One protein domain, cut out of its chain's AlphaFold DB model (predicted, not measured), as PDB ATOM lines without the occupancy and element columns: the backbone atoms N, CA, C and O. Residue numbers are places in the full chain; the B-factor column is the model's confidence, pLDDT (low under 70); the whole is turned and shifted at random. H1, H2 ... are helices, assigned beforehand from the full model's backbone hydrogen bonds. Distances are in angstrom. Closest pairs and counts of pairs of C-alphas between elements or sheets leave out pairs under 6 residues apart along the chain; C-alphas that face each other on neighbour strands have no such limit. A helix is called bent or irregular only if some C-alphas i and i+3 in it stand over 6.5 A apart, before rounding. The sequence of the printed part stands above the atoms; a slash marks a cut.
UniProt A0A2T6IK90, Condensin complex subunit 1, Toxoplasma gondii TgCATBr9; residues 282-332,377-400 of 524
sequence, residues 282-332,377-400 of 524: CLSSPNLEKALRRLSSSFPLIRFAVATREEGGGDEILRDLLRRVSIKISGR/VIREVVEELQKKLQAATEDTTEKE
ATOM      1  N   CYS A 282     123.901 163.029 168.410       85.94
ATOM      2  CA  CYS A 282     122.939 162.630 167.381       85.94
ATOM      3  C   CYS A 282     122.350 161.237 167.659       85.94
ATOM      4  O   CYS A 282     121.129 161.072 167.634       85.94
ATOM      5  N   LEU A 283     123.181 160.241 168.002       84.62
ATOM      6  CA  LEU A 283     122.704 158.888 168.326       84.62
ATOM      7  C   LEU A 283     121.904 158.810 169.635       84.62
ATOM      8  O   LEU A 283     121.066 157.909 169.757       84.62
ATOM      9  N   SER A 284     122.139 159.725 170.579       82.69
ATOM     10  CA  SER A 284     121.440 159.793 171.872       82.69
ATOM     11  C   SER A 284     120.168 160.650 171.844       82.69
ATOM     12  O   SER A 284     119.349 160.531 172.752       82.69
ATOM     13  N   SER A 285     119.982 161.495 170.825       81.94
ATOM     14  CA  SER A 285     118.819 162.383 170.715       81.94
ATOM     15  C   SER A 285     117.495 161.597 170.726       81.94
ATOM     16  O   SER A 285     117.362 160.631 169.966       81.94
ATOM     17  N   PRO A 286     116.478 162.018 171.509       76.75
ATOM     18  CA  PRO A 286     115.156 161.391 171.475       76.75
ATOM     19  C   PRO A 286     114.453 161.617 170.128       76.75
ATOM     20  O   PRO A 286     113.715 160.749 169.669       76.75
ATOM     21  N   ASN A 287     114.725 162.750 169.471       83.19
ATOM     22  CA  ASN A 287     114.276 163.066 168.117       83.19
ATOM     23  C   ASN A 287     115.480 162.990 167.173       83.19
ATOM     24  O   ASN A 287     116.268 163.938 167.088       83.19
ATOM     25  N   LEU A 288     115.649 161.848 166.501       84.19
ATOM     26  CA  LEU A 288     116.798 161.606 165.623       84.19
ATOM     27  C   LEU A 288     116.703 162.443 164.342       84.19
ATOM     28  O   LEU A 288     117.669 163.092 163.954       84.19
ATOM     29  N   GLU A 289     115.508 162.491 163.754       85.25
ATOM     30  CA  GLU A 289     115.162 163.309 162.587       85.25
ATOM     31  C   GLU A 289     115.608 164.773 162.749       85.25
ATOM     32  O   GLU A 289     116.399 165.278 161.955       85.25
ATOM     33  N   LYS A 290     115.175 165.445 163.826       85.25
ATOM     34  CA  LYS A 290     115.508 166.857 164.075       85.25
ATOM     35  C   LYS A 290     117.003 167.083 164.293       85.25
ATOM     36  O   LYS A 290     117.551 168.050 163.775       85.25
ATOM     37  N   ALA A 291     117.671 166.176 165.010       85.31
ATOM     38  CA  ALA A 291     119.118 166.237 165.208       85.31
ATOM     39  C   ALA A 291     119.887 166.141 163.877       85.31
ATOM     40  O   ALA A 291     120.835 166.893 163.662       85.31
ATOM     41  N   LEU A 292     119.454 165.266 162.964       87.00
ATOM     42  CA  LEU A 292     120.072 165.110 161.646       87.00
ATOM     43  C   LEU A 292     119.744 166.275 160.703       87.00
ATOM     44  O   LEU A 292     120.648 166.761 160.029       87.00
ATOM     45  N   ARG A 293     118.510 166.810 160.715       87.31
ATOM     46  CA  ARG A 293     118.176 168.046 159.979       87.31
ATOM     47  C   ARG A 293     119.052 169.217 160.428       87.31
ATOM     48  O   ARG A 293     119.574 169.944 159.589       87.31
ATOM     49  N   ARG A 294     119.261 169.377 161.744       87.12
ATOM     50  CA  ARG A 294     120.169 170.399 162.295       87.12
ATOM     51  C   ARG A 294     121.596 170.198 161.805       87.12
ATOM     52  O   ARG A 294     122.166 171.136 161.260       87.12
ATOM     53  N   LEU A 295     122.126 168.978 161.899       88.69
ATOM     54  CA  LEU A 295     123.457 168.643 161.389       88.69
ATOM     55  C   LEU A 295     123.599 168.940 159.883       88.69
ATOM     56  O   LEU A 295     124.607 169.506 159.473       88.69
ATOM     57  N   SER A 296     122.570 168.651 159.080       88.62
ATOM     58  CA  SER A 296     122.536 168.963 157.644       88.62
ATOM     59  C   SER A 296     122.469 170.469 157.347       88.62
ATOM     60  O   SER A 296     123.110 170.940 156.405       88.62
ATOM     61  N   SER A 297     121.760 171.246 158.177       88.62
ATOM     62  CA  SER A 297     121.729 172.715 158.085       88.62
ATOM     63  C   SER A 297     123.034 173.377 158.547       88.62
ATOM     64  O   SER A 297     123.450 174.380 157.976       88.62
ATOM     65  N   SER A 298     123.723 172.790 159.531       86.75
ATOM     66  CA  SER A 298     125.027 173.252 160.023       86.75
ATOM     67  C   SER A 298     126.210 172.712 159.208       86.75
ATOM     68  O   SER A 298     127.349 173.059 159.512       86.75
ATOM     69  N   PHE A 299     125.974 171.890 158.176       85.25
ATOM     70  CA  PHE A 299     127.035 171.274 157.373       85.25
ATOM     71  C   PHE A 299     128.052 172.275 156.778       85.25
ATOM     72  O   PHE A 299     129.246 171.976 156.825       85.25
ATOM     73  N   PRO A 300     127.667 173.479 156.296       83.06
ATOM     74  CA  PRO A 300     128.634 174.460 155.789       83.06
ATOM     75  C   PRO A 300     129.710 174.873 156.806       83.06
ATOM     76  O   PRO A 300     130.828 175.173 156.404       83.06
ATOM     77  N   LEU A 301     129.407 174.829 158.112       80.75
ATOM     78  CA  LEU A 301     130.365 175.135 159.184       80.75
ATOM     79  C   LEU A 301     131.450 174.054 159.326       80.75
ATOM     80  O   LEU A 301     132.573 174.357 159.712       80.75
ATOM     81  N   ILE A 302     131.120 172.796 159.018       80.38
ATOM     82  CA  ILE A 302     132.039 171.656 159.155       80.38
ATOM     83  C   ILE A 302     132.671 171.219 157.828       80.38
ATOM     84  O   ILE A 302     133.645 170.479 157.870       80.38
ATOM     85  N   ARG A 303     132.187 171.692 156.666       79.62
ATOM     86  CA  ARG A 303     132.692 171.317 155.328       79.62
ATOM     87  C   ARG A 303     134.220 171.372 155.229       79.62
ATOM     88  O   ARG A 303     134.825 170.387 154.828       79.62
ATOM     89  N   PHE A 304     134.848 172.476 155.636       73.31
ATOM     90  CA  PHE A 304     136.309 172.610 155.570       73.31
ATOM     91  C   PHE A 304     137.042 171.674 156.543       73.31
ATOM     92  O   PHE A 304     138.059 171.102 156.174       73.31
ATOM     93  N   ALA A 305     136.488 171.443 157.738       72.69
ATOM     94  CA  ALA A 305     137.011 170.493 158.730       72.69
ATOM     95  C   ALA A 305     136.740 169.008 158.388       72.69
ATOM     96  O   ALA A 305     137.215 168.117 159.089       72.69
ATOM     97  N   VAL A 306     135.948 168.744 157.344       75.38
ATOM     98  CA  VAL A 306     135.710 167.421 156.743       75.38
ATOM     99  C   VAL A 306     136.585 167.226 155.498       75.38
ATOM    100  O   VAL A 306     137.061 166.121 155.264       75.38
ATOM    101  N   ALA A 307     136.831 168.294 154.728       68.62
ATOM    102  CA  ALA A 307     137.712 168.288 153.557       68.62
ATOM    103  C   ALA A 307     139.206 168.189 153.924       68.62
ATOM    104  O   ALA A 307     140.000 167.642 153.159       68.62
ATOM    105  N   THR A 308     139.608 168.682 155.101       65.94
ATOM    106  CA  THR A 308     140.946 168.431 155.655       65.94
ATOM    107  C   THR A 308     141.149 166.933 155.896       65.94
ATOM    108  O   THR A 308     140.541 166.371 156.809       65.94
ATOM    109  N   ARG A 309     142.050 166.300 155.128       59.53
ATOM    110  CA  ARG A 309     142.547 164.928 155.353       59.53
ATOM    111  C   ARG A 309     143.414 164.860 156.618       59.53
ATOM    112  O   ARG A 309     144.629 164.707 156.559       59.53
ATOM    113  N   GLU A 310     142.792 165.021 157.778       61.03
ATOM    114  CA  GLU A 310     143.481 164.928 159.063       61.03
ATOM    115  C   GLU A 310     143.797 163.475 159.430       61.03
ATOM    116  O   GLU A 310     143.042 162.560 159.090       61.03
ATOM    117  N   GLU A 311     144.818 163.275 160.270       52.34
ATOM    118  CA  GLU A 311     145.071 162.035 161.025       52.34
ATOM    119  C   GLU A 311     144.004 161.842 162.129       52.34
ATOM    120  O   GLU A 311     144.268 161.682 163.325       52.34
ATOM    121  N   GLY A 312     142.740 161.925 161.716       54.12
ATOM    122  CA  GLY A 312     141.589 162.329 162.516       54.12
ATOM    123  C   GLY A 312     140.315 161.573 162.152       54.12
ATOM    124  O   GLY A 312     139.574 161.185 163.057       54.12
ATOM    125  N   GLY A 313     140.075 161.326 160.858       61.12
ATOM    126  CA  GLY A 313     138.871 160.638 160.382       61.12
ATOM    127  C   GLY A 313     137.578 161.366 160.770       61.12
ATOM    128  O   GLY A 313     136.619 160.739 161.213       61.12
ATOM    129  N   GLY A 314     137.548 162.701 160.680       74.25
ATOM    130  CA  GLY A 314     136.332 163.482 160.960       74.25
ATOM    131  C   GLY A 314     135.186 163.110 160.012       74.25
ATOM    132  O   GLY A 314     134.042 162.936 160.441       74.25
ATOM    133  N   ASP A 315     135.524 162.879 158.742       80.81
ATOM    134  CA  ASP A 315     134.630 162.309 157.744       80.81
ATOM    135  C   ASP A 315     134.295 160.838 158.067       80.81
ATOM    136  O   ASP A 315     133.123 160.481 158.037       80.81
ATOM    137  N   GLU A 316     135.265 160.000 158.463       84.00
ATOM    138  CA  GLU A 316     135.040 158.598 158.848       84.00
ATOM    139  C   GLU A 316     134.027 158.483 159.993       84.00
ATOM    140  O   GLU A 316     133.090 157.689 159.911       84.00
ATOM    141  N   ILE A 317     134.171 159.305 161.039       84.12
ATOM    142  CA  ILE A 317     133.276 159.373 162.204       84.12
ATOM    143  C   ILE A 317     131.856 159.781 161.781       84.12
ATOM    144  O   ILE A 317     130.876 159.290 162.355       84.12
ATOM    145  N   LEU A 318     131.724 160.648 160.772       85.00
ATOM    146  CA  LEU A 318     130.436 161.112 160.260       85.00
ATOM    147  C   LEU A 318     129.807 160.108 159.268       85.00
ATOM    148  O   LEU A 318     128.621 159.798 159.386       85.00
ATOM    149  N   ARG A 319     130.596 159.487 158.380       85.69
ATOM    150  CA  ARG A 319     130.201 158.324 157.560       85.69
ATOM    151  C   ARG A 319     129.749 157.164 158.467       85.69
ATOM    152  O   ARG A 319     128.749 156.503 158.185       85.69
ATOM    153  N   ASP A 320     130.431 156.943 159.590       87.69
ATOM    154  CA  ASP A 320     130.109 155.922 160.593       87.69
ATOM    155  C   ASP A 320     128.867 156.258 161.434       87.69
ATOM    156  O   ASP A 320     128.060 155.365 161.705       87.69
ATOM    157  N   LEU A 321     128.646 157.535 161.773       87.56
ATOM    158  CA  LEU A 321     127.373 158.010 162.332       87.56
ATOM    159  C   LEU A 321     126.214 157.645 161.401       87.56
ATOM    160  O   LEU A 321     125.238 157.049 161.853       87.56
ATOM    161  N   LEU A 322     126.324 157.964 160.110       87.06
ATOM    162  CA  LEU A 322     125.264 157.714 159.130       87.06
ATOM    163  C   LEU A 322     125.035 156.208 158.921       87.06
ATOM    164  O   LEU A 322     123.886 155.764 158.934       87.06
ATOM    165  N   ARG A 323     126.097 155.388 158.869       87.38
ATOM    166  CA  ARG A 323     125.971 153.916 158.886       87.38
ATOM    167  C   ARG A 323     125.251 153.417 160.148       87.38
ATOM    168  O   ARG A 323     124.300 152.641 160.035       87.38
ATOM    169  N   ARG A 324     125.627 153.890 161.345       86.62
ATOM    170  CA  ARG A 324     124.952 153.537 162.612       86.62
ATOM    171  C   ARG A 324     123.493 154.002 162.656       86.62
ATOM    172  O   ARG A 324     122.653 153.277 163.186       86.62
ATOM    173  N   VAL A 325     123.167 155.159 162.080       87.00
ATOM    174  CA  VAL A 325     121.792 155.662 161.933       87.00
ATOM    175  C   VAL A 325     120.964 154.747 161.030       87.00
ATOM    176  O   VAL A 325     119.912 154.280 161.464       87.00
ATOM    177  N   SER A 326     121.449 154.410 159.833       84.75
ATOM    178  CA  SER A 326     120.743 153.517 158.902       84.75
ATOM    179  C   SER A 326     120.512 152.121 159.492       84.75
ATOM    180  O   SER A 326     119.409 151.582 159.379       84.75
ATOM    181  N   ILE A 327     121.494 151.566 160.213       85.81
ATOM    182  CA  ILE A 327     121.340 150.303 160.956       85.81
ATOM    183  C   ILE A 327     120.296 150.446 162.077       85.81
ATOM    184  O   ILE A 327     119.415 149.596 162.207       85.81
ATOM    185  N   LYS A 328     120.336 151.536 162.861       79.69
ATOM    186  CA  LYS A 328     119.374 151.807 163.947       79.69
ATOM    187  C   LYS A 328     117.940 151.917 163.418       79.69
ATOM    188  O   LYS A 328     117.026 151.404 164.056       79.69
ATOM    189  N   ILE A 329     117.747 152.525 162.248       80.94
ATOM    190  CA  ILE A 329     116.456 152.608 161.551       80.94
ATOM    191  C   ILE A 329     116.007 151.221 161.073       80.94
ATOM    192  O   ILE A 329     114.897 150.795 161.391       80.94
ATOM    193  N   SER A 330     116.873 150.495 160.358       76.25
ATOM    194  CA  SER A 330     116.532 149.191 159.777       76.25
ATOM    195  C   SER A 330     116.239 148.118 160.835       76.25
ATOM    196  O   SER A 330     115.319 147.324 160.663       76.25
ATOM    197  N   GLY A 331     116.999 148.095 161.934       63.47
ATOM    198  CA  GLY A 331     116.890 147.079 162.985       63.47
ATOM    199  C   GLY A 331     115.862 147.382 164.077       63.47
ATOM    200  O   GLY A 331     115.276 146.455 164.629       63.47
ATOM    201  N   ARG A 332     115.616 148.661 164.412       50.12
ATOM    202  CA  ARG A 332     114.741 149.030 165.544       50.12
ATOM    203  C   ARG A 332     113.281 149.278 165.159       50.12
ATOM    204  O   ARG A 332     112.428 149.171 166.033       50.12
ATOM    205  N   VAL A 377     111.732 160.228 155.819       84.69
ATOM    206  CA  VAL A 377     112.361 161.555 155.897       84.69
ATOM    207  C   VAL A 377     113.695 161.512 156.654       84.69
ATOM    208  O   VAL A 377     114.598 162.297 156.382       84.69
ATOM    209  N   ILE A 378     113.887 160.553 157.570       84.00
ATOM    210  CA  ILE A 378     115.220 160.315 158.149       84.00
ATOM    211  C   ILE A 378     116.178 159.732 157.094       84.00
ATOM    212  O   ILE A 378     117.351 160.098 157.098       84.00
ATOM    213  N   ARG A 379     115.710 158.866 156.179       85.00
ATOM    214  CA  ARG A 379     116.532 158.358 155.061       85.00
ATOM    215  C   ARG A 379     116.909 159.477 154.093       85.00
ATOM    216  O   ARG A 379     118.091 159.638 153.828       85.00
ATOM    217  N   GLU A 380     115.948 160.306 153.691       89.25
ATOM    218  CA  GLU A 380     116.164 161.503 152.862       89.25
ATOM    219  C   GLU A 380     117.280 162.405 153.427       89.25
ATOM    220  O   GLU A 380     118.236 162.733 152.730       89.25
ATOM    221  N   VAL A 381     117.222 162.740 154.722       87.31
ATOM    222  CA  VAL A 381     118.240 163.581 155.384       87.31
ATOM    223  C   VAL A 381     119.594 162.863 155.527       87.31
ATOM    224  O   VAL A 381     120.641 163.511 155.522       87.31
ATOM    225  N   VAL A 382     119.611 161.530 155.640       87.00
ATOM    226  CA  VAL A 382     120.853 160.735 155.626       87.00
ATOM    227  C   VAL A 382     121.487 160.725 154.234       87.00
ATOM    228  O   VAL A 382     122.698 160.900 154.136       87.00
ATOM    229  N   GLU A 383     120.695 160.574 153.175       88.31
ATOM    230  CA  GLU A 383     121.146 160.602 151.777       88.31
ATOM    231  C   GLU A 383     121.632 162.009 151.377       88.31
ATOM    232  O   GLU A 383     122.692 162.150 150.763       88.31
ATOM    233  N   GLU A 384     120.946 163.069 151.826       89.56
ATOM    234  CA  GLU A 384     121.398 164.462 151.688       89.56
ATOM    235  C   GLU A 384     122.768 164.679 152.362       89.56
ATOM    236  O   GLU A 384     123.686 165.244 151.759       89.56
ATOM    237  N   LEU A 385     122.938 164.194 153.600       86.56
ATOM    238  CA  LEU A 385     124.208 164.262 154.329       86.56
ATOM    239  C   LEU A 385     125.315 163.433 153.663       86.56
ATOM    240  O   LEU A 385     126.455 163.889 153.614       86.56
ATOM    241  N   GLN A 386     124.999 162.252 153.122       88.56
ATOM    242  CA  GLN A 386     125.947 161.430 152.361       88.56
ATOM    243  C   GLN A 386     126.419 162.144 151.089       88.56
ATOM    244  O   GLN A 386     127.618 162.164 150.823       88.56
ATOM    245  N   LYS A 387     125.515 162.795 150.345       89.69
ATOM    246  CA  LYS A 387     125.882 163.580 149.158       89.69
ATOM    247  C   LYS A 387     126.753 164.793 149.512       89.69
ATOM    248  O   LYS A 387     127.741 165.050 148.831       89.69
ATOM    249  N   LYS A 388     126.431 165.506 150.599       86.56
ATOM    250  CA  LYS A 388     127.234 166.641 151.105       86.56
ATOM    251  C   LYS A 388     128.636 166.220 151.566       86.56
ATOM    252  O   LYS A 388     129.595 166.941 151.308       86.56
ATOM    253  N   LEU A 389     128.750 165.064 152.224       85.31
ATOM    254  CA  LEU A 389     130.023 164.433 152.593       85.31
ATOM    255  C   LEU A 389     130.872 164.095 151.371       85.31
ATOM    256  O   LEU A 389     132.058 164.398 151.362       85.31
ATOM    257  N   GLN A 390     130.261 163.450 150.376       84.19
ATOM    258  CA  GLN A 390     130.970 162.942 149.209       84.19
ATOM    259  C   GLN A 390     131.548 164.094 148.377       84.19
ATOM    260  O   GLN A 390     132.762 164.130 148.195       84.19
ATOM    261  N   ALA A 391     130.730 165.109 148.065       84.62
ATOM    262  CA  ALA A 391     131.190 166.337 147.413       84.62
ATOM    263  C   ALA A 391     132.341 167.004 148.190       84.62
ATOM    264  O   ALA A 391     133.397 167.260 147.627       84.62
ATOM    265  N   ALA A 392     132.205 167.173 149.514       80.56
ATOM    266  CA  ALA A 392     133.261 167.754 150.353       80.56
ATOM    267  C   ALA A 392     134.582 166.950 150.393       80.56
ATOM    268  O   ALA A 392     135.578 167.478 150.883       80.56
ATOM    269  N   THR A 393     134.602 165.709 149.892       72.88
ATOM    270  CA  THR A 393     135.830 164.933 149.645       72.88
ATOM    271  C   THR A 393     136.262 164.874 148.175       72.88
ATOM    272  O   THR A 393     137.407 164.525 147.915       72.88
ATOM    273  N   GLU A 394     135.389 165.225 147.230       71.44
ATOM    274  CA  GLU A 394     135.681 165.283 145.787       71.44
ATOM    275  C   GLU A 394     136.284 166.644 145.387       71.44
ATOM    276  O   GLU A 394     137.235 166.689 144.609       71.44
ATOM    277  N   ASP A 395     135.844 167.731 146.041       58.28
ATOM    278  CA  ASP A 395     136.389 169.099 145.933       58.28
ATOM    279  C   ASP A 395     137.914 169.212 146.196       58.28
ATOM    280  O   ASP A 395     138.523 170.243 145.898       58.28
ATOM    281  N   THR A 396     138.537 168.195 146.806       54.47
ATOM    282  CA  THR A 396     139.998 168.113 146.978       54.47
ATOM    283  C   THR A 396     140.660 167.262 145.897       54.47
ATOM    284  O   THR A 396     141.713 167.649 145.398       54.47
ATOM    285  N   THR A 397     140.037 166.159 145.471       49.97
ATOM    286  CA  THR A 397     140.601 165.278 144.438       49.97
ATOM    287  C   THR A 397     140.574 165.886 143.041       49.97
ATOM    288  O   THR A 397     141.502 165.635 142.283       49.97
ATOM    289  N   GLU A 398     139.575 166.708 142.700       51.56
ATOM    290  CA  GLU A 398     139.549 167.409 141.404       51.56
ATOM    291  C   GLU A 398     140.744 168.375 141.289       51.56
ATOM    292  O   GLU A 398     141.477 168.346 140.306       51.56
ATOM    293  N   LYS A 399     141.059 169.119 142.360       44.22
ATOM    294  CA  LYS A 399     142.244 169.995 142.409       44.22
ATOM    295  C   LYS A 399     143.581 169.251 142.377       44.22
ATOM    296  O   LYS A 399     144.540 169.765 141.810       44.22
ATOM    297  N   GLU A 400     143.660 168.067 142.984       46.53
ATOM    298  CA  GLU A 400     144.850 167.204 142.902       46.53
ATOM    299  C   GLU A 400     145.018 166.582 141.500       46.53
ATOM    300  O   GLU A 400     146.141 166.269 141.105       46.53
TER     301      GLU A 400
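What this domain is: This is residues 282 to 332 and 377 to 400 of the 524 residues of the protein "Condensin complex subunit 1" of Toxoplasma gondii TgCATBr9 (UniProt A0A2T6IK90). One long helix, H4, has H3 running back along one side of it and the shorter H1 and H2, one after the other, along another side. H3 and H1 stay apart, and H4 is the helix that ties the parts together. The printed part has 75 residues with four named helices, H1, H2, H3 and H4 along the chain, and no named strand: all helix. It is compact, with a radius of gyration of the C-alphas of 12.8 A, and elongated, spanning 41 by 22 by 17 A.

How they stand to each other: The hub is H4, residues 377 to 400, touching three helices. Its residues 379 to 389 alone touch H3, residues 314 to 332, opposite ways at a shallow tilt of 23 degrees; the closest C-alphas, of Leu 322 and Val 382, are 6.4 A apart. Residues 377 to 385 alone touch H1, residues 288 to 297, the same way at a shallow tilt of 33 degrees, only just short of steep; the C-alphas of Glu 289 and Ile 378 are closest, 5.4 A. Residues 388 to 396 alone touch H2, residues 299 to 307, the same way at a steep tilt of 43 degrees; the C-alphas of Ala 307 and Thr 393 are closest, 5.5 A. The helix packing is mostly aligned, lines at shallow tilts, but only just: 2 of these 3 pairs. H2 and H3 touch only at the corner, through residues 314 to 315 of H3, closest at the C-alphas of Val 306 and Asp 315, 5.3 A. H1 and H2 meet only through their link. Every O i to N i+4 pair is within hydrogen-bond range in H1 and H3, against 3 of 5 in H2 and 17 of 20 in H4.

Where its parts are: H4 measures 35.4 A, from C-alpha 377 at (112.361, 161.555, 155.897) to C-alpha 400 at (144.850, 167.204, 142.902). H3 measures 26.4 A, H1 14.3 A and H2 11.7 A. H1 begins with C-alpha 288 at (116.798, 161.606, 165.623). H2 is irregular: C-alphas 301 and 304 are 7.4 A apart.

The domain as a whole: The C-alphas farthest apart, of Arg 332 and Glu 400, are 41.8 A from each other. Residues 333 to 376 are not printed, and C-alphas 332 and 377 are 16.0 A apart across this cut, between H3 and H4. The link from H1 to H2 is tight, and that from H2 to H3 is short. Mean pLDDT of the printed part is 78.3; residues 307 to 313, 331 to 332 and 395 to 400 are under 70.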